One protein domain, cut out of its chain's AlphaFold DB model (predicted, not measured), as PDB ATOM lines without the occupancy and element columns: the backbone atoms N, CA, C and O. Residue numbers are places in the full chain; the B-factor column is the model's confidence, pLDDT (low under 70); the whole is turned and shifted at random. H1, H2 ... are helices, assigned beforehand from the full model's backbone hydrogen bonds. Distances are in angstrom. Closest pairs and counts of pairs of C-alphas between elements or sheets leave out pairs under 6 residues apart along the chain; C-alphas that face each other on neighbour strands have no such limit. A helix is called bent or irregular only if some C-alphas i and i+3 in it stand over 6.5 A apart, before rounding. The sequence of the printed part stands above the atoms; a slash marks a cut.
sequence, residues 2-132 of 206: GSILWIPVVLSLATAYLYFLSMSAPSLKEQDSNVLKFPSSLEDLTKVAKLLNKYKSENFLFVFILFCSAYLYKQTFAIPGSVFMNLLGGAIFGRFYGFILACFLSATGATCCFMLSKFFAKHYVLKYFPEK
ATOM      1  N   GLY A   2     -41.150 -24.117 -33.202       55.66
ATOM      2  CA  GLY A   2     -40.278 -23.157 -33.904       55.66
ATOM      3  C   GLY A   2     -38.849 -22.937 -33.376       55.66
ATOM      4  O   GLY A   2     -38.169 -22.087 -33.929       55.66
ATOM      5  N   SER A   3     -38.358 -23.633 -32.337       68.88
ATOM      6  CA  SER A   3     -37.087 -23.226 -31.690       68.88
ATOM      7  C   SER A   3     -35.822 -23.594 -32.483       68.88
ATOM      8  O   SER A   3     -34.872 -22.826 -32.497       68.88
ATOM      9  N   ILE A   4     -35.776 -24.735 -33.179       70.56
ATOM     10  CA  ILE A   4     -34.519 -25.177 -33.820       70.56
ATOM     11  C   ILE A   4     -34.188 -24.425 -35.118       70.56
ATOM     12  O   ILE A   4     -33.021 -24.302 -35.473       70.56
ATOM     13  N   LEU A   5     -35.208 -23.862 -35.776       76.81
ATOM     14  CA  LEU A   5     -35.071 -22.988 -36.948       76.81
ATOM     15  C   LEU A   5     -34.298 -21.701 -36.633       76.81
ATOM     16  O   LEU A   5     -33.709 -21.112 -37.531       76.81
ATOM     17  N   TRP A   6     -34.227 -21.297 -35.363       84.00
ATOM     18  CA  TRP A   6     -33.442 -20.134 -34.960       84.00
ATOM     19  C   TRP A   6     -31.937 -20.383 -34.979       84.00
ATOM     20  O   TRP A   6     -31.191 -19.430 -35.157       84.00
ATOM     21  N   ILE A   7     -31.463 -21.627 -34.855       85.25
ATOM     22  CA  ILE A   7     -30.021 -21.922 -34.902       85.25
ATOM     23  C   ILE A   7     -29.401 -21.506 -36.246       85.25
ATOM     24  O   ILE A   7     -28.443 -20.733 -36.217       85.25
ATOM     25  N   PRO A   8     -29.916 -21.942 -37.418       87.94
ATOM     26  CA  PRO A   8     -29.385 -21.483 -38.696       87.94
ATOM     27  C   PRO A   8     -29.583 -19.979 -38.895       87.94
ATOM     28  O   PRO A   8     -28.685 -19.341 -39.422       87.94
ATOM     29  N   VAL A   9     -30.676 -19.381 -38.406       89.88
ATOM     30  CA  VAL A   9     -30.877 -17.920 -38.476       89.88
ATOM     31  C   VAL A   9     -29.803 -17.167 -37.683       89.88
ATOM     32  O   VAL A   9     -29.185 -16.244 -38.207       89.88
ATOM     33  N   VAL A  10     -29.535 -17.578 -36.441       91.00
ATOM     34  CA  VAL A  10     -28.494 -16.989 -35.583       91.00
ATOM     35  C   VAL A  10     -27.112 -17.189 -36.198       91.00
ATOM     36  O   VAL A  10     -26.308 -16.258 -36.198       91.00
ATOM     37  N   LEU A  11     -26.842 -18.368 -36.766       91.81
ATOM     38  CA  LEU A  11     -25.597 -18.642 -37.480       91.81
ATOM     39  C   LEU A  11     -25.445 -17.714 -38.690       91.81
ATOM     40  O   LEU A  11     -24.426 -17.041 -38.800       91.81
ATOM     41  N   SER A  12     -26.461 -17.617 -39.551       92.62
ATOM     42  CA  SER A  12     -26.450 -16.753 -40.735       92.62
ATOM     43  C   SER A  12     -26.258 -15.280 -40.378       92.62
ATOM     44  O   SER A  12     -25.449 -14.607 -41.013       92.62
ATOM     45  N   LEU A  13     -26.941 -14.786 -39.342       93.75
ATOM     46  CA  LEU A  13     -26.764 -13.417 -38.844       93.75
ATOM     47  C   LEU A  13     -25.342 -13.187 -38.321       93.75
ATOM     48  O   LEU A  13     -24.728 -12.170 -38.639       93.75
ATOM     49  N   ALA A  14     -24.787 -14.140 -37.570       93.00
ATOM     50  CA  ALA A  14     -23.423 -14.046 -37.064       93.00
ATOM     51  C   ALA A  14     -22.379 -14.096 -38.196       93.00
ATOM     52  O   ALA A  14     -21.407 -13.338 -38.167       93.00
ATOM     53  N   THR A  15     -22.587 -14.934 -39.218       92.12
ATOM     54  CA  THR A  15     -21.743 -14.974 -40.420       92.12
ATOM     55  C   THR A  15     -21.823 -13.658 -41.192       92.12
ATOM     56  O   THR A  15     -20.786 -13.129 -41.588       92.12
ATOM     57  N   ALA A  16     -23.024 -13.098 -41.370       93.06
ATOM     58  CA  ALA A  16     -23.224 -11.816 -42.044       93.06
ATOM     59  C   ALA A  16     -22.548 -10.660 -41.291       93.06
ATOM     60  O   ALA A  16     -21.873  -9.842 -41.911       93.06
ATOM     61  N   TYR A  17     -22.652 -10.633 -39.959       93.88
ATOM     62  CA  TYR A  17     -21.949  -9.665 -39.113       93.88
ATOM     63  C   TYR A  17     -20.426  -9.760 -39.278       93.88
ATOM     64  O   TYR A  17     -19.765  -8.747 -39.501       93.88
ATOM     65  N   LEU A  18     -19.863 -10.971 -39.229       90.25
ATOM     66  CA  LEU A  18     -18.420 -11.175 -39.383       90.25
ATOM     67  C   LEU A  18     -17.950 -10.787 -40.794       90.25
ATOM     68  O   LEU A  18     -16.904 -10.154 -40.945       90.25
ATOM     69  N   TYR A  19     -18.743 -11.104 -41.819       88.62
ATOM     70  CA  TYR A  19     -18.484 -10.688 -43.196       88.62
ATOM     71  C   TYR A  19     -18.500  -9.161 -43.350       88.62
ATOM     72  O   TYR A  19     -17.575  -8.594 -43.928       88.62
ATOM     73  N   PHE A  20     -19.502  -8.484 -42.781       89.69
ATOM     74  CA  PHE A  20     -19.606  -7.024 -42.802       89.69
ATOM     75  C   PHE A  20     -18.437  -6.352 -42.072       89.69
ATOM     76  O   PHE A  20     -17.842  -5.398 -42.577       89.69
ATOM     77  N   LEU A  21     -18.057  -6.890 -40.911       87.62
ATOM     78  CA  LEU A  21     -16.910  -6.414 -40.148       87.62
ATOM     79  C   LEU A  21     -15.614  -6.569 -40.955       87.62
ATOM     80  O   LEU A  21     -14.858  -5.613 -41.064       87.62
ATOM     81  N   SER A  22     -15.400  -7.724 -41.591       84.31
ATOM     82  CA  SER A  22     -14.257  -7.965 -42.486       84.31
ATOM     83  C   SER A  22     -14.237  -7.002 -43.683       84.31
ATOM     84  O   SER A  22     -13.194  -6.453 -44.037       84.31
ATOM     85  N   MET A  23     -15.402  -6.721 -44.273       80.44
ATOM     86  CA  MET A  23     -15.534  -5.796 -45.400       80.44
ATOM     87  C   MET A  23     -15.272  -4.331 -45.020       80.44
ATOM     88  O   MET A  23     -14.860  -3.553 -45.880       80.44
ATOM     89  N   SER A  24     -15.453  -3.976 -43.746       83.06
ATOM     90  CA  SER A  24     -15.217  -2.628 -43.213       83.06
ATOM     91  C   SER A  24     -13.732  -2.268 -43.056       83.06
ATOM     92  O   SER A  24     -13.430  -1.137 -42.694       83.06
ATOM     93  N   ALA A  25     -12.800  -3.182 -43.362       70.25
ATOM     94  CA  ALA A  25     -11.362  -2.904 -43.429       70.25
ATOM     95  C   ALA A  25     -10.851  -2.853 -44.880       70.25
ATOM     96  O   ALA A  25     -10.210  -3.798 -45.352       70.25
ATOM     97  N   PRO A  26     -11.107  -1.756 -45.615       62.16
ATOM     98  CA  PRO A  26     -10.713  -1.632 -47.014       62.16
ATOM     99  C   PRO A  26      -9.197  -1.774 -47.244       62.16
ATOM    100  O   PRO A  26      -8.821  -2.406 -48.228       62.16
ATOM    101  N   SER A  27      -8.320  -1.330 -46.328       59.72
ATOM    102  CA  SER A  27      -6.859  -1.509 -46.490       59.72
ATOM    103  C   SER A  27      -6.378  -2.961 -46.351       59.72
ATOM    104  O   SER A  27      -5.278  -3.278 -46.794       59.72
ATOM    105  N   LEU A  28      -7.173  -3.871 -45.766       65.44
ATOM    106  CA  LEU A  28      -6.827  -5.302 -45.695       65.44
ATOM    107  C   LEU A  28      -7.053  -6.031 -47.033       65.44
ATOM    108  O   LEU A  28      -6.585  -7.158 -47.194       65.44
ATOM    109  N   LYS A  29      -7.764  -5.418 -47.994       56.56
ATOM    110  CA  LYS A  29      -8.099  -6.043 -49.285       56.56
ATOM    111  C   LYS A  29      -6.980  -5.974 -50.325       56.56
ATOM    112  O   LYS A  29      -6.914  -6.888 -51.146       56.56
ATOM    113  N   GLU A  30      -6.117  -4.953 -50.292       58.69
ATOM    114  CA  GLU A  30      -5.069  -4.759 -51.313       58.69
ATOM    115  C   GLU A  30      -3.952  -5.815 -51.267       58.69
ATOM    116  O   GLU A  30      -3.285  -6.033 -52.274       58.69
ATOM    117  N   GLN A  31      -3.759  -6.508 -50.139       53.16
ATOM    118  CA  GLN A  31      -2.609  -7.397 -49.929       53.16
ATOM    119  C   GLN A  31      -3.006  -8.854 -49.610       53.16
ATOM    120  O   GLN A  31      -2.426  -9.461 -48.722       53.16
ATOM    121  N   ASP A  32      -3.969  -9.415 -50.353       58.56
ATOM    122  CA  ASP A  32      -4.523 -10.787 -50.254       58.56
ATOM    123  C   ASP A  32      -5.768 -10.964 -49.364       58.56
ATOM    124  O   ASP A  32      -5.738 -11.518 -48.264       58.56
ATOM    125  N   SER A  33      -6.935 -10.662 -49.937       58.28
ATOM    126  CA  SER A  33      -8.258 -11.031 -49.389       58.28
ATOM    127  C   SER A  33      -8.396 -12.533 -49.068       58.28
ATOM    128  O   SER A  33      -9.153 -12.924 -48.180       58.28
ATOM    129  N   ASN A  34      -7.657 -13.393 -49.780       60.88
ATOM    130  CA  ASN A  34      -7.652 -14.841 -49.560       60.88
ATOM    131  C   ASN A  34      -6.958 -15.265 -48.256       60.88
ATOM    132  O   ASN A  34      -7.195 -16.384 -47.796       60.88
ATOM    133  N   VAL A  35      -6.137 -14.393 -47.659       65.25
ATOM    134  CA  VAL A  35      -5.402 -14.676 -46.419       65.25
ATOM    135  C   VAL A  35      -6.301 -14.546 -45.194       65.25
ATOM    136  O   VAL A  35      -6.082 -15.259 -44.222       65.25
ATOM    137  N   LEU A  36      -7.364 -13.732 -45.230       70.69
ATOM    138  CA  LEU A  36      -8.256 -13.495 -44.085       70.69
ATOM    139  C   LEU A  36      -9.262 -14.640 -43.828       70.69
ATOM    140  O   LEU A  36     -10.419 -14.421 -43.467       70.69
ATOM    141  N   LYS A  37      -8.832 -15.885 -44.038       78.31
ATOM    142  CA  LYS A  37      -9.562 -17.091 -43.649       78.31
ATOM    143  C   LYS A  37      -9.124 -17.524 -42.256       78.31
ATOM    144  O   LYS A  37      -8.037 -17.192 -41.789       78.31
ATOM    145  N   PHE A  38      -9.971 -18.300 -41.587       80.12
ATOM    146  CA  PHE A  38      -9.585 -18.897 -40.315       80.12
ATOM    147  C   PHE A  38      -8.338 -19.776 -40.500       80.12
ATOM    148  O   PHE A  38      -8.378 -20.703 -41.318       80.12
ATOM    149  N   PRO A  39      -7.260 -19.530 -39.738       80.12
ATOM    150  CA  PRO A  39      -6.030 -20.288 -39.890       80.12
ATOM    151  C   PRO A  39      -6.284 -21.755 -39.545       80.12
ATOM    152  O   PRO A  39      -6.811 -22.071 -38.474       80.12
ATOM    153  N   SER A  40      -5.938 -22.636 -40.483       81.25
ATOM    154  CA  SER A  40      -6.024 -24.095 -40.310       81.25
ATOM    155  C   SER A  40      -4.642 -24.754 -40.293       81.25
ATOM    156  O   SER A  40      -4.518 -25.919 -39.925       81.25
ATOM    157  N   SER A  41      -3.600 -24.003 -40.660       85.56
ATOM    158  CA  SER A  41      -2.201 -24.415 -40.633       85.56
ATOM    159  C   SER A  41      -1.336 -23.364 -39.925       85.56
ATOM    160  O   SER A  41      -1.737 -22.208 -39.761       85.56
ATOM    161  N   LEU A  42      -0.133 -23.755 -39.496       82.56
ATOM    162  CA  LEU A  42       0.836 -22.825 -38.897       82.56
ATOM    163  C   LEU A  42       1.311 -21.759 -39.896       82.56
ATOM    164  O   LEU A  42       1.597 -20.622 -39.513       82.56
ATOM    165  N   GLU A  43       1.361 -22.113 -41.180       83.12
ATOM    166  CA  GLU A  43       1.719 -21.182 -42.242       83.12
ATOM    167  C   GLU A  43       0.628 -20.116 -42.427       83.12
ATOM    168  O   GLU A  43       0.937 -18.922 -42.426       83.12
ATOM    169  N   ASP A  44      -0.646 -20.523 -42.469       83.31
ATOM    170  CA  ASP A  44      -1.786 -19.595 -42.523       83.31
ATOM    171  C   ASP A  44      -1.824 -18.697 -41.294       83.31
ATOM    172  O   ASP A  44      -2.032 -17.490 -41.407       83.31
ATOM    173  N   LEU A  45      -1.571 -19.266 -40.113       84.94
ATOM    174  CA  LEU A  45      -1.510 -18.504 -38.873       84.94
ATOM    175  C   LEU A  45      -0.456 -17.405 -38.951       84.94
ATOM    176  O   LEU A  45      -0.733 -16.269 -38.578       84.94
ATOM    177  N   THR A  46       0.732 -17.720 -39.466       85.81
ATOM    178  CA  THR A  46       1.820 -16.747 -39.603       85.81
ATOM    179  C   THR A  46       1.470 -15.657 -40.619       85.81
ATOM    180  O   THR A  46       1.738 -14.481 -40.364       85.81
ATOM    181  N   LYS A  47       0.844 -16.018 -41.749       87.50
ATOM    182  CA  LYS A  47       0.377 -15.062 -42.772       87.50
ATOM    183  C   LYS A  47      -0.675 -14.108 -42.201       87.50
ATOM    184  O   LYS A  47      -0.504 -12.893 -42.280       87.50
ATOM    185  N   VAL A  48      -1.703 -14.652 -41.549       88.44
ATOM    186  CA  VAL A  48      -2.770 -13.881 -40.892       88.44
ATOM    187  C   VAL A  48      -2.208 -13.004 -39.773       88.44
ATOM    188  O   VAL A  48      -2.555 -11.830 -39.687       88.44
ATOM    189  N   ALA A  49      -1.303 -13.530 -38.943       87.56
ATOM    190  CA  ALA A  49      -0.678 -12.770 -37.862       87.56
ATOM    191  C   ALA A  49       0.138 -11.586 -38.390       87.56
ATOM    192  O   ALA A  49       0.033 -10.490 -37.844       87.56
ATOM    193  N   LYS A  50       0.927 -11.777 -39.458       88.06
ATOM    194  CA  LYS A  50       1.694 -10.694 -40.099       88.06
ATOM    195  C   LYS A  50       0.772  -9.616 -40.668       88.06
ATOM    196  O   LYS A  50       1.005  -8.436 -40.416       88.06
ATOM    197  N   LEU A  51      -0.282 -10.020 -41.378       87.69
ATOM    198  CA  LEU A  51      -1.268  -9.104 -41.955       87.69
ATOM    199  C   LEU A  51      -1.980  -8.285 -40.867       87.69
ATOM    200  O   LEU A  51      -2.019  -7.057 -40.934       87.69
ATOM    201  N   LEU A  52      -2.491  -8.954 -39.831       87.94
ATOM    202  CA  LEU A  52      -3.196  -8.290 -38.736       87.94
ATOM    203  C   LEU A  52      -2.267  -7.427 -37.879       87.94
ATOM    204  O   LEU A  52      -2.690  -6.356 -37.463       87.94
ATOM    205  N   ASN A  53      -1.011  -7.822 -37.649       88.44
ATOM    206  CA  ASN A  53      -0.039  -6.967 -36.954       88.44
ATOM    207  C   ASN A  53       0.312  -5.712 -37.757       88.44
ATOM    208  O   ASN A  53       0.432  -4.643 -37.163       88.44
ATOM    209  N   LYS A  54       0.425  -5.816 -39.087       87.06
ATOM    210  CA  LYS A  54       0.617  -4.645 -39.954       87.06
ATOM    211  C   LYS A  54      -0.581  -3.697 -39.878       87.06
ATOM    212  O   LYS A  54      -0.398  -2.496 -39.780       87.06
ATOM    213  N   TYR A  55      -1.804  -4.220 -39.866       84.69
ATOM    214  CA  TYR A  55      -3.001  -3.377 -39.782       84.69
ATOM    215  C   TYR A  55      -3.277  -2.841 -38.368       84.69
ATOM    216  O   TYR A  55      -3.862  -1.774 -38.190       84.69
ATOM    217  N   LYS A  56      -2.808  -3.551 -37.338       85.50
ATOM    218  CA  LYS A  56      -2.931  -3.155 -35.930       85.50
ATOM    219  C   LYS A  56      -2.275  -1.802 -35.647       85.50
ATOM    220  O   LYS A  56      -2.782  -1.085 -34.787       85.50
ATOM    221  N   SER A  57      -1.183  -1.451 -36.337       82.81
ATOM    222  CA  SER A  57      -0.534  -0.142 -36.164       82.81
ATOM    223  C   SER A  57      -1.385   1.017 -36.674       82.81
ATOM    224  O   SER A  57      -1.249   2.123 -36.167       82.81
ATOM    225  N   GLU A  58      -2.272   0.765 -37.637       84.62
ATOM    226  CA  GLU A  58      -3.205   1.771 -38.148       84.62
ATOM    227  C   GLU A  58      -4.492   1.808 -37.316       84.62
ATOM    228  O   GLU A  58      -4.974   2.880 -36.969       84.62
ATOM    229  N   ASN A  59      -5.050   0.638 -36.978       85.19
ATOM    230  CA  ASN A  59      -6.345   0.531 -36.307       85.19
ATOM    231  C   ASN A  59      -6.385  -0.634 -35.305       85.19
ATOM    232  O   ASN A  59      -6.999  -1.679 -35.546       85.19
ATOM    233  N   PHE A  60      -5.775  -0.437 -34.133       90.25
ATOM    234  CA  PHE A  60      -5.765  -1.433 -33.051       90.25
ATOM    235  C   PHE A  60      -7.174  -1.910 -32.668       90.25
ATOM    236  O   PHE A  60      -7.417  -3.112 -32.564       90.25
ATOM    237  N   LEU A  61      -8.103  -0.969 -32.470       91.31
ATOM    238  CA  LEU A  61      -9.456  -1.259 -31.989       91.31
ATOM    239  C   LEU A  61     -10.239  -2.121 -32.984       91.31
ATOM    240  O   LEU A  61     -10.938  -3.047 -32.580       91.31
ATOM    241  N   PHE A  62     -10.058  -1.885 -34.283       90.19
ATOM    242  CA  PHE A  62     -10.663  -2.716 -35.315       90.19
ATOM    243  C   PHE A  62     -10.116  -4.150 -35.279       90.19
ATOM    244  O   PHE A  62     -10.900  -5.097 -35.234       90.19
ATOM    245  N   VAL A  63      -8.787  -4.330 -35.241       91.44
ATOM    246  CA  VAL A  63      -8.161  -5.668 -35.165       91.44
ATOM    247  C   VAL A  63      -8.602  -6.405 -33.901       91.44
ATOM    248  O   VAL A  63      -8.881  -7.603 -33.952       91.44
ATOM    249  N   PHE A  64      -8.719  -5.691 -32.782       93.50
ATOM    250  CA  PHE A  64      -9.230  -6.236 -31.531       93.50
ATOM    251  C   PHE A  64     -10.681  -6.721 -31.662       93.50
ATOM    252  O   PHE A  64     -10.968  -7.874 -31.341       93.50
ATOM    253  N   ILE A  65     -11.591  -5.893 -32.189       93.88
ATOM    254  CA  ILE A  65     -13.004  -6.268 -32.379       93.88
ATOM    255  C   ILE A  65     -13.141  -7.419 -33.381       93.88
ATOM    256  O   ILE A  65     -13.918  -8.346 -33.135       93.88
ATOM    257  N   LEU A  66     -12.378  -7.399 -34.476       92.19
ATOM    258  CA  LEU A  66     -12.352  -8.469 -35.472       92.19
ATOM    259  C   LEU A  66     -11.893  -9.790 -34.852       92.19
ATOM    260  O   LEU A  66     -12.572 -10.805 -35.011       92.19
ATOM    261  N   PHE A  67     -10.789  -9.773 -34.101       93.31
ATOM    262  CA  PHE A  67     -10.273 -10.952 -33.408       93.31
ATOM    263  C   PHE A  67     -11.287 -11.502 -32.400       93.31
ATOM    264  O   PHE A  67     -11.613 -12.687 -32.450       93.31
ATOM    265  N   CYS A  68     -11.831 -10.649 -31.528       95.00
ATOM    266  CA  CYS A  68     -12.829 -11.037 -30.531       95.00
ATOM    267  C   CYS A  68     -14.086 -11.625 -31.182       95.00
ATOM    268  O   CYS A  68     -14.555 -12.685 -30.771       95.00
ATOM    269  N   SER A  69     -14.598 -10.984 -32.236       94.44
ATOM    270  CA  SER A  69     -15.776 -11.450 -32.978       94.44
ATOM    271  C   SER A  69     -15.529 -12.810 -33.632       94.44
ATOM    272  O   SER A  69     -16.344 -13.721 -33.502       94.44
ATOM    273  N   ALA A  70     -14.380 -12.977 -34.291       93.12
ATOM    274  CA  ALA A  70     -13.985 -14.228 -34.930       93.12
ATOM    275  C   ALA A  70     -13.777 -15.363 -33.913       93.12
ATOM    276  O   ALA A  70     -14.177 -16.506 -34.159       93.12
ATOM    277  N   TYR A  71     -13.196 -15.045 -32.754       93.50
ATOM    278  CA  TYR A  71     -12.999 -15.994 -31.662       93.50
ATOM    279  C   TYR A  71     -14.346 -16.446 -31.097       93.50
ATOM    280  O   TYR A  71     -14.619 -17.646 -31.041       93.50
ATOM    281  N   LEU A  72     -15.205 -15.496 -30.714       94.88
ATOM    282  CA  LEU A  72     -16.527 -15.791 -30.160       94.88
ATOM    283  C   LEU A  72     -17.391 -16.556 -31.153       94.88
ATOM    284  O   LEU A  72     -18.093 -17.471 -30.735       94.88
ATOM    285  N   TYR A  73     -17.310 -16.242 -32.447       94.19
ATOM    286  CA  TYR A  73     -17.991 -16.999 -33.493       94.19
ATOM    287  C   TYR A  73     -17.564 -18.472 -33.468       94.19
ATOM    288  O   TYR A  73     -18.406 -19.354 -33.282       94.19
ATOM    289  N   LYS A  74     -16.257 -18.760 -33.563       91.44
ATOM    290  CA  LYS A  74     -15.767 -20.149 -33.510       91.44
ATOM    291  C   LYS A  74     -16.163 -20.854 -32.214       91.44
ATOM    292  O   LYS A  74     -16.615 -21.994 -32.262       91.44
ATOM    293  N   GLN A  75     -16.017 -20.176 -31.079       92.75
ATOM    294  CA  GLN A  75     -16.268 -20.767 -29.768       92.75
ATOM    295  C   GLN A  75     -17.763 -21.026 -29.524       92.75
ATOM    296  O   GLN A  75     -18.131 -22.092 -29.032       92.75
ATOM    297  N   THR A  76     -18.632 -20.090 -29.915       91.81
ATOM    298  CA  THR A  76     -20.092 -20.186 -29.738       91.81
ATOM    299  C   THR A  76     -20.691 -21.300 -30.590       91.81
ATOM    300  O   THR A  76     -21.578 -22.014 -30.129       91.81
ATOM    301  N   PHE A  77     -20.185 -21.486 -31.811       90.56
ATOM    302  CA  PHE A  77     -20.653 -22.533 -32.726       90.56
ATOM    303  C   PHE A  77     -19.829 -23.829 -32.649       90.56
ATOM    304  O   PHE A  77     -19.999 -24.707 -33.490       90.56
ATOM    305  N   ALA A  78     -18.951 -23.957 -31.645       87.31
ATOM    306  CA  ALA A  78     -18.101 -25.128 -31.412       87.31
ATOM    307  C   ALA A  78     -17.294 -25.576 -32.652       87.31
ATOM    308  O   ALA A  78     -17.100 -26.769 -32.894       87.31
ATOM    309  N   ILE A  79     -16.812 -24.613 -33.444       88.31
ATOM    310  CA  ILE A  79     -16.007 -24.872 -34.640       88.31
ATOM    311  C   ILE A  79     -14.585 -25.258 -34.200       88.31
ATOM    312  O   ILE A  79     -13.949 -24.495 -33.466       88.31
ATOM    313  N   PRO A  80     -14.038 -26.398 -34.660       82.12
ATOM    314  CA  PRO A  80     -12.711 -26.844 -34.254       82.12
ATOM    315  C   PRO A  80     -11.595 -25.862 -34.665       82.12
ATOM    316  O   PRO A  80     -11.705 -25.072 -35.613       82.12
ATOM    317  N   GLY A  81     -10.483 -25.918 -33.927       80.25
ATOM    318  CA  GLY A  81      -9.301 -25.082 -34.165       80.25
ATOM    319  C   GLY A  81      -9.189 -23.845 -33.269       80.25
ATOM    320  O   GLY A  81      -8.617 -22.843 -33.696       80.25
ATOM    321  N   SER A  82      -9.705 -23.897 -32.035       82.75
ATOM    322  CA  SER A  82      -9.493 -22.853 -31.014       82.75
ATOM    323  C   SER A  82      -8.009 -22.631 -30.698       82.75
ATOM    324  O   SER A  82      -7.594 -21.501 -30.450       82.75
ATOM    325  N   VAL A  83      -7.184 -23.679 -30.816       85.25
ATOM    326  CA  VAL A  83      -5.723 -23.592 -30.667       85.25
ATOM    327  C   VAL A  83      -5.108 -22.532 -31.585       85.25
ATOM    328  O   VAL A  83      -4.280 -21.747 -31.135       85.25
ATOM    329  N   PHE A  84      -5.562 -22.433 -32.840       87.62
ATOM    330  CA  PHE A  84      -5.032 -21.449 -33.781       87.62
ATOM    331  C   PHE A  84      -5.419 -20.021 -33.396       87.62
ATOM    332  O   PHE A  84      -4.608 -19.116 -33.546       87.62
ATOM    333  N   MET A  85      -6.620 -19.811 -32.848       90.19
ATOM    334  CA  MET A  85      -7.039 -18.490 -32.366       90.19
ATOM    335  C   MET A  85      -6.263 -18.071 -31.112       90.19
ATOM    336  O   MET A  85      -5.887 -16.906 -31.000       90.19
ATOM    337  N   ASN A  86      -5.946 -19.008 -30.214       87.12
ATOM    338  CA  ASN A  86      -5.100 -18.746 -29.042       87.12
ATOM    339  C   ASN A  86      -3.676 -18.360 -29.440       87.12
ATOM    340  O   ASN A  86      -3.137 -17.364 -28.956       87.12
ATOM    341  N   LEU A  87      -3.083 -19.122 -30.361       86.00
ATOM    342  CA  LEU A  87      -1.757 -18.839 -30.908       86.00
ATOM    343  C   LEU A  87      -1.733 -17.493 -31.648       86.00
ATOM    344  O   LEU A  87      -0.818 -16.696 -31.445       86.00
ATOM    345  N   LEU A  88      -2.765 -17.201 -32.445       89.62
ATOM    346  CA  LEU A  88      -2.918 -15.925 -33.143       89.62
ATOM    347  C   LEU A  88      -3.055 -14.755 -32.157       89.62
ATOM    348  O   LEU A  88      -2.413 -13.723 -32.336       89.62
ATOM    349  N   GLY A  89      -3.828 -14.928 -31.083       89.69
ATOM    350  CA  GLY A  89      -3.955 -13.939 -30.012       89.69
ATOM    351  C   GLY A  89      -2.618 -13.646 -29.334       89.69
ATOM    352  O   GLY A  89      -2.273 -12.482 -29.135       89.69
ATOM    353  N   GLY A  90      -1.822 -14.682 -29.060       84.50
ATOM    354  CA  GLY A  90      -0.458 -14.528 -28.546       84.50
ATOM    355  C   GLY A  90       0.479 -13.808 -29.521       84.50
ATOM    356  O   GLY A  90       1.277 -12.973 -29.097       84.50
ATOM    357  N   ALA A  91       0.355 -14.074 -30.825       85.50
ATOM    358  CA  ALA A  91       1.170 -13.448 -31.867       85.50
ATOM    359  C   ALA A  91       0.813 -11.972 -32.132       85.50
ATOM    360  O   ALA A  91       1.684 -11.192 -32.517       85.50
ATOM    361  N   ILE A  92      -0.451 -11.578 -31.943       89.81
ATOM    362  CA  ILE A  92      -0.923 -10.204 -32.189       89.81
ATOM    363  C   ILE A  92      -0.846  -9.347 -30.924       89.81
ATOM    364  O   ILE A  92      -0.388  -8.207 -30.968       89.81
ATOM    365  N   PHE A  93      -1.314  -9.855 -29.783       89.75
ATOM    366  CA  PHE A  93      -1.449  -9.080 -28.543       89.75
ATOM    367  C   PHE A  93      -0.318  -9.343 -27.540       89.75
ATOM    368  O   PHE A  93      -0.220  -8.650 -26.530       89.75
ATOM    369  N   GLY A  94       0.567 -10.299 -27.830       82.06
ATOM    370  CA  GLY A  94       1.625 -10.726 -26.923       82.06
ATOM    371  C   GLY A  94       1.140 -11.774 -25.920       82.06
ATOM    372  O   GLY A  94      -0.051 -12.053 -25.789       82.06
ATOM    373  N   ARG A  95       2.088 -12.367 -25.190       78.62
ATOM    374  CA  ARG A  95       1.843 -13.531 -24.324       78.62
ATOM    375  C   ARG A  95       0.807 -13.266 -23.227       78.62
ATOM    376  O   ARG A  95      -0.160 -14.009 -23.126       78.62
ATOM    377  N   PHE A  96       0.999 -12.220 -22.424       79.38
ATOM    378  CA  PHE A  96       0.137 -11.941 -21.268       79.38
ATOM    379  C   PHE A  96      -1.259 -11.464 -21.678       79.38
ATOM    380  O   PHE A  96      -2.257 -12.057 -21.275       79.38
ATOM    381  N   TYR A  97      -1.340 -10.435 -22.524       82.50
ATOM    382  CA  TYR A  97      -2.625  -9.901 -22.977       82.50
ATOM    383  C   TYR A  97      -3.393 -10.904 -23.840       82.50
ATOM    384  O   TYR A  97      -4.596 -11.067 -23.649       82.50
ATOM    385  N   GLY A  98      -2.705 -11.624 -24.733       83.31
ATOM    386  CA  GLY A  98      -3.305 -12.691 -25.530       83.31
ATOM    387  C   GLY A  98      -3.862 -13.822 -24.665       83.31
ATOM    388  O   GLY A  98      -4.965 -14.290 -24.931       83.31
ATOM    389  N   PHE A  99      -3.157 -14.212 -23.596       79.31
ATOM    390  CA  PHE A  99      -3.626 -15.229 -22.652       79.31
ATOM    391  C   PHE A  99      -4.890 -14.793 -21.900       79.31
ATOM    392  O   PHE A  99      -5.894 -15.504 -21.936       79.31
ATOM    393  N   ILE A 100      -4.873 -13.616 -21.264       82.19
ATOM    394  CA  ILE A 100      -6.035 -13.100 -20.516       82.19
ATOM    395  C   ILE A 100      -7.249 -12.979 -21.445       82.19
ATOM    396  O   ILE A 100      -8.348 -13.419 -21.104       82.19
ATOM    397  N   LEU A 101      -7.031 -12.438 -22.644       86.88
ATOM    398  CA  LEU A 101      -8.072 -12.265 -23.647       86.88
ATOM    399  C   LEU A 101      -8.640 -13.613 -24.121       86.88
ATOM    400  O   LEU A 101      -9.858 -13.768 -24.188       86.88
ATOM    401  N   ALA A 102      -7.785 -14.600 -24.402       86.88
ATOM    402  CA  ALA A 102      -8.201 -15.942 -24.805       86.88
ATOM    403  C   ALA A 102      -9.013 -16.655 -23.714       86.88
ATOM    404  O   ALA A 102     -10.029 -17.283 -24.021       86.88
ATOM    405  N   CYS A 103      -8.615 -16.534 -22.444       83.19
ATOM    406  CA  CYS A 103      -9.362 -17.081 -21.311       83.19
ATOM    407  C   CYS A 103     -10.757 -16.460 -21.214       83.19
ATOM    408  O   CYS A 103     -11.754 -17.184 -21.146       83.19
ATOM    409  N   PHE A 104     -10.834 -15.129 -21.280       88.50
ATOM    410  CA  PHE A 104     -12.102 -14.409 -21.228       88.50
ATOM    411  C   PHE A 104     -13.018 -14.786 -22.402       88.50
ATOM    412  O   PHE A 104     -14.147 -15.221 -22.188       88.50
ATOM    413  N   LEU A 105     -12.513 -14.726 -23.638       92.69
ATOM    414  CA  LEU A 105     -13.270 -15.089 -24.843       92.69
ATOM    415  C   LEU A 105     -13.701 -16.562 -24.847       92.69
ATOM    416  O   LEU A 105     -14.792 -16.877 -25.322       92.69
ATOM    417  N   SER A 106     -12.879 -17.467 -24.308       87.00
ATOM    418  CA  SER A 106     -13.231 -18.887 -24.177       87.00
ATOM    419  C   SER A 106     -14.383 -19.093 -23.204       87.00
ATOM    420  O   SER A 106     -15.322 -19.820 -23.532       87.00
ATOM    421  N   ALA A 107     -14.332 -18.436 -22.041       85.44
ATOM    422  CA  ALA A 107     -15.402 -18.481 -21.054       85.44
ATOM    423  C   ALA A 107     -16.696 -17.897 -21.635       85.44
ATOM    424  O   ALA A 107     -17.712 -18.590 -21.675       85.44
ATOM    425  N   THR A 108     -16.642 -16.677 -22.181       91.44
ATOM    426  CA  THR A 108     -17.797 -16.012 -22.799       91.44
ATOM    427  C   THR A 108     -18.380 -16.835 -23.946       91.44
ATOM    428  O   THR A 108     -19.585 -17.081 -23.970       91.44
ATOM    429  N   GLY A 109     -17.551 -17.330 -24.867       91.94
ATOM    430  CA  GLY A 109     -18.011 -18.137 -25.998       91.94
ATOM    431  C   GLY A 109     -18.628 -19.472 -25.573       91.94
ATOM    432  O   GLY A 109     -19.648 -19.881 -26.127       91.94
ATOM    433  N   ALA A 110     -18.074 -20.131 -24.548       85.44
ATOM    434  CA  ALA A 110     -18.666 -21.341 -23.976       85.44
ATOM    435  C   ALA A 110     -20.019 -21.051 -23.306       85.44
ATOM    436  O   ALA A 110     -20.971 -21.813 -23.492       85.44
ATOM    437  N   THR A 111     -20.140 -19.930 -22.585       84.94
ATOM    438  CA  THR A 111     -21.420 -19.475 -22.023       84.94
ATOM    439  C   THR A 111     -22.448 -19.209 -23.123       84.94
ATOM    440  O   THR A 111     -23.581 -19.681 -23.015       84.94
ATOM    441  N   CYS A 112     -22.067 -18.530 -24.209       88.75
ATOM    442  CA  CYS A 112     -22.939 -18.290 -25.362       88.75
ATOM    443  C   CYS A 112     -23.386 -19.601 -26.028       88.75
ATOM    444  O   CYS A 112     -24.577 -19.772 -26.292       88.75
ATOM    445  N   CYS A 113     -22.468 -20.550 -26.235       89.38
ATOM    446  CA  CYS A 113     -22.773 -21.881 -26.769       89.38
ATOM    447  C   CYS A 113     -23.775 -22.634 -25.876       89.38
ATOM    448  O   CYS A 113     -24.794 -23.147 -26.351       89.38
ATOM    449  N   PHE A 114     -23.536 -22.645 -24.560       85.62
ATOM    450  CA  PHE A 114     -24.440 -23.263 -23.593       85.62
ATOM    451  C   PHE A 114     -25.820 -22.602 -23.604       85.62
ATOM    452  O   PHE A 114     -26.836 -23.295 -23.590       85.62
ATOM    453  N   MET A 115     -25.868 -21.272 -23.664       83.75
ATOM    454  CA  MET A 115     -27.114 -20.516 -23.718       83.75
ATOM    455  C   MET A 115     -27.908 -20.848 -24.989       83.75
ATOM    456  O   MET A 115     -29.094 -21.170 -24.897       83.75
ATOM    457  N   LEU A 116     -27.247 -20.874 -26.151       86.12
ATOM    458  CA  LEU A 116     -27.845 -21.271 -27.428       86.12
ATOM    459  C   LEU A 116     -28.412 -22.701 -27.357       86.12
ATOM    460  O   LEU A 116     -29.567 -22.942 -27.714       86.12
ATOM    461  N   SER A 117     -27.637 -23.641 -26.813       83.56
ATOM    462  CA  SER A 117     -28.066 -25.029 -26.613       83.56
ATOM    463  C   SER A 117     -29.257 -25.137 -25.649       83.56
ATOM    464  O   SER A 117     -30.239 -25.837 -25.920       83.56
ATOM    465  N   LYS A 118     -29.238 -24.386 -24.543       80.56
ATOM    466  CA  LYS A 118     -30.306 -24.388 -23.535       80.56
ATOM    467  C   LYS A 118     -31.629 -23.860 -24.090       80.56
ATOM    468  O   LYS A 118     -32.666 -24.452 -23.789       80.56
ATOM    469  N   PHE A 119     -31.605 -22.785 -24.879       81.25
ATOM    470  CA  PHE A 119     -32.818 -22.175 -25.437       81.25
ATOM    471  C   PHE A 119     -33.366 -22.922 -26.657       81.25
ATOM    472  O   PHE A 119     -34.580 -23.115 -26.767       81.25
ATOM    473  N   PHE A 120     -32.496 -23.376 -27.562       81.81
ATOM    474  CA  PHE A 120     -32.934 -23.911 -28.855       81.81
ATOM    475  C   PHE A 120     -32.828 -25.435 -28.964       81.81
ATOM    476  O   PHE A 120     -33.695 -26.056 -29.581       81.81
ATOM    477  N   ALA A 121     -31.829 -26.065 -28.336       77.12
ATOM    478  CA  ALA A 121     -31.578 -27.503 -28.483       77.12
ATOM    479  C   ALA A 121     -32.271 -28.364 -27.410       77.12
ATOM    480  O   ALA A 121     -32.775 -29.445 -27.728       77.12
ATOM    481  N   LYS A 122     -32.368 -27.894 -26.155       76.38
ATOM    482  CA  LYS A 122     -32.853 -28.686 -25.000       76.38
ATOM    483  C   LYS A 122     -34.185 -29.404 -25.246       76.38
ATOM    484  O   LYS A 122     -34.289 -30.605 -25.010       76.38
ATOM    485  N   HIS A 123     -35.202 -28.685 -25.721       76.81
ATOM    486  CA  HIS A 123     -36.538 -29.252 -25.936       76.81
ATOM    487  C   HIS A 123     -36.536 -30.361 -27.004       76.81
ATOM    488  O   HIS A 123     -37.279 -31.334 -26.907       76.81
ATOM    489  N   TYR A 124     -35.698 -30.232 -28.031       74.19
ATOM    490  CA  TYR A 124     -35.637 -31.188 -29.136       74.19
ATOM    491  C   TYR A 124     -34.823 -32.420 -28.773       74.19
ATOM    492  O   TYR A 124     -35.260 -33.530 -29.053       74.19
ATOM    493  N   VAL A 125     -33.687 -32.243 -28.098       80.25
ATOM    494  CA  VAL A 125     -32.875 -33.367 -27.618       80.25
ATOM    495  C   VAL A 125     -33.697 -34.258 -26.679       80.25
ATOM    496  O   VAL A 125     -33.672 -35.475 -26.825       80.25
ATOM    497  N   LEU A 126     -34.515 -33.665 -25.800       79.19
ATOM    498  CA  LEU A 126     -35.445 -34.413 -24.944       79.19
ATOM    499  C   LEU A 126     -36.586 -35.085 -25.721       79.19
ATOM    500  O   LEU A 126     -37.021 -36.162 -25.333       79.19
ATOM    501  N   LYS A 127     -37.067 -34.482 -26.816       81.94
ATOM    502  CA  LYS A 127     -38.161 -35.039 -27.627       81.94
ATOM    503  C   LYS A 127     -37.714 -36.175 -28.555       81.94
ATOM    504  O   LYS A 127     -38.431 -37.158 -28.683       81.94
ATOM    505  N   TYR A 128     -36.568 -36.030 -29.220       83.12
ATOM    506  CA  TYR A 128     -36.075 -36.979 -30.230       83.12
ATOM    507  C   TYR A 128     -35.123 -38.034 -29.658       83.12
ATOM    508  O   TYR A 128     -35.039 -39.131 -30.201       83.12
ATOM    509  N   PHE A 129     -34.419 -37.731 -28.561       85.56
ATOM    510  CA  PHE A 129     -33.460 -38.646 -27.935       85.56
ATOM    511  C   PHE A 129     -33.697 -38.839 -26.422       85.56
ATOM    512  O   PHE A 129     -32.726 -38.814 -25.658       85.56
ATOM    513  N   PRO A 130     -34.944 -39.066 -25.955       85.00
ATOM    514  CA  PRO A 130     -35.243 -39.189 -24.525       85.00
ATOM    515  C   PRO A 130     -34.460 -40.329 -23.865       85.00
ATOM    516  O   PRO A 130     -33.868 -40.141 -22.807       85.00
ATOM    517  N   GLU A 131     -34.374 -41.483 -24.530       85.44
ATOM    518  CA  GLU A 131     -33.647 -42.659 -24.038       85.44
ATOM    519  C   GLU A 131     -32.157 -42.379 -23.814       85.44
ATOM    520  O   GLU A 131     -31.616 -42.695 -22.757       85.44
ATOM    521  N   LYS A 132     -31.486 -41.721 -24.770       80.12
ATOM    522  CA  LYS A 132     -30.058 -41.387 -24.644       80.12
ATOM    523  C   LYS A 132     -29.813 -40.378 -23.527       80.12
ATOM    524  O   LYS A 132     -28.835 -40.511 -22.795       80.12
TER     525      LYS A 132
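AT A GLANCE: This is residues 2 to 132 of the 206 residues of the protein "DgyrCDS7467" of Dimorphilus gyrociliatus (UniProt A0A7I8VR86). H2, H3, H4 and H5 form an elongated up-and-down bundle, each running against the one before it, with H3 in the middle, H1 on one side of H3, and H4 and H5 on the other. Long H5 kinks near residue 121, and residues 126 to 132 stick out at one end. The printed part has 131 residues, with five named helices, H1 to H5 in order, and no named strand: all helix. It is only just compact, close to loose, with a radius of gyration of the C-alphas of 16.7 A and spans of 53 by 29 by 25 A.

HOW THE PARTS SIT: H1, residues 6 to 23, touches the hub H3, residues 60 to 76, with residues 14 to 22 alone, at a shallow tilt of 22 degrees, opposite ways; their closest C-alphas, Leu 21 and Leu 66, are 6.8 A apart. H2, residues 42 to 56, and H3 form a hairpin, closest at the C-alphas of Lys 56 and Val 63, 5.9 A. H4, residues 82 to 93, touches H2, closest at the C-alphas of Asn 53 and Ile 92, 5.8 A. H5, residues 95 to 128, touches H3 with residues 105 to 113 alone; the closest C-alphas, Thr 76 and Cys 113, are 4.3 A apart. H1 and H4 are apart. Every O i to N i+4 pair is within hydrogen-bond range in H1, H2, H3 and H4; in H5, 27 of 30 are.

IN THESE COORDINATES: H1 starts at C-alpha 6 (-33.442, -20.134, -34.960) and measures 25.2 A, H2 20.2 A, H3 23.8 A and H4 16.1 A. H5 measures 45.0 A, ends at C-alpha 128 (-36.075, -36.979, -30.230), and is irregular: C-alphas 120 and 123 are 7.1 A apart.

THE WHOLE: The two C-alphas farthest apart, Glu 58 and Glu 131, are 55.7 A apart. The printed part has no cut; the link from H1 to H2 is long, 18 residues. Confidence is low, with pLDDT under 70, at residues 2 to 3 and 26 to 35.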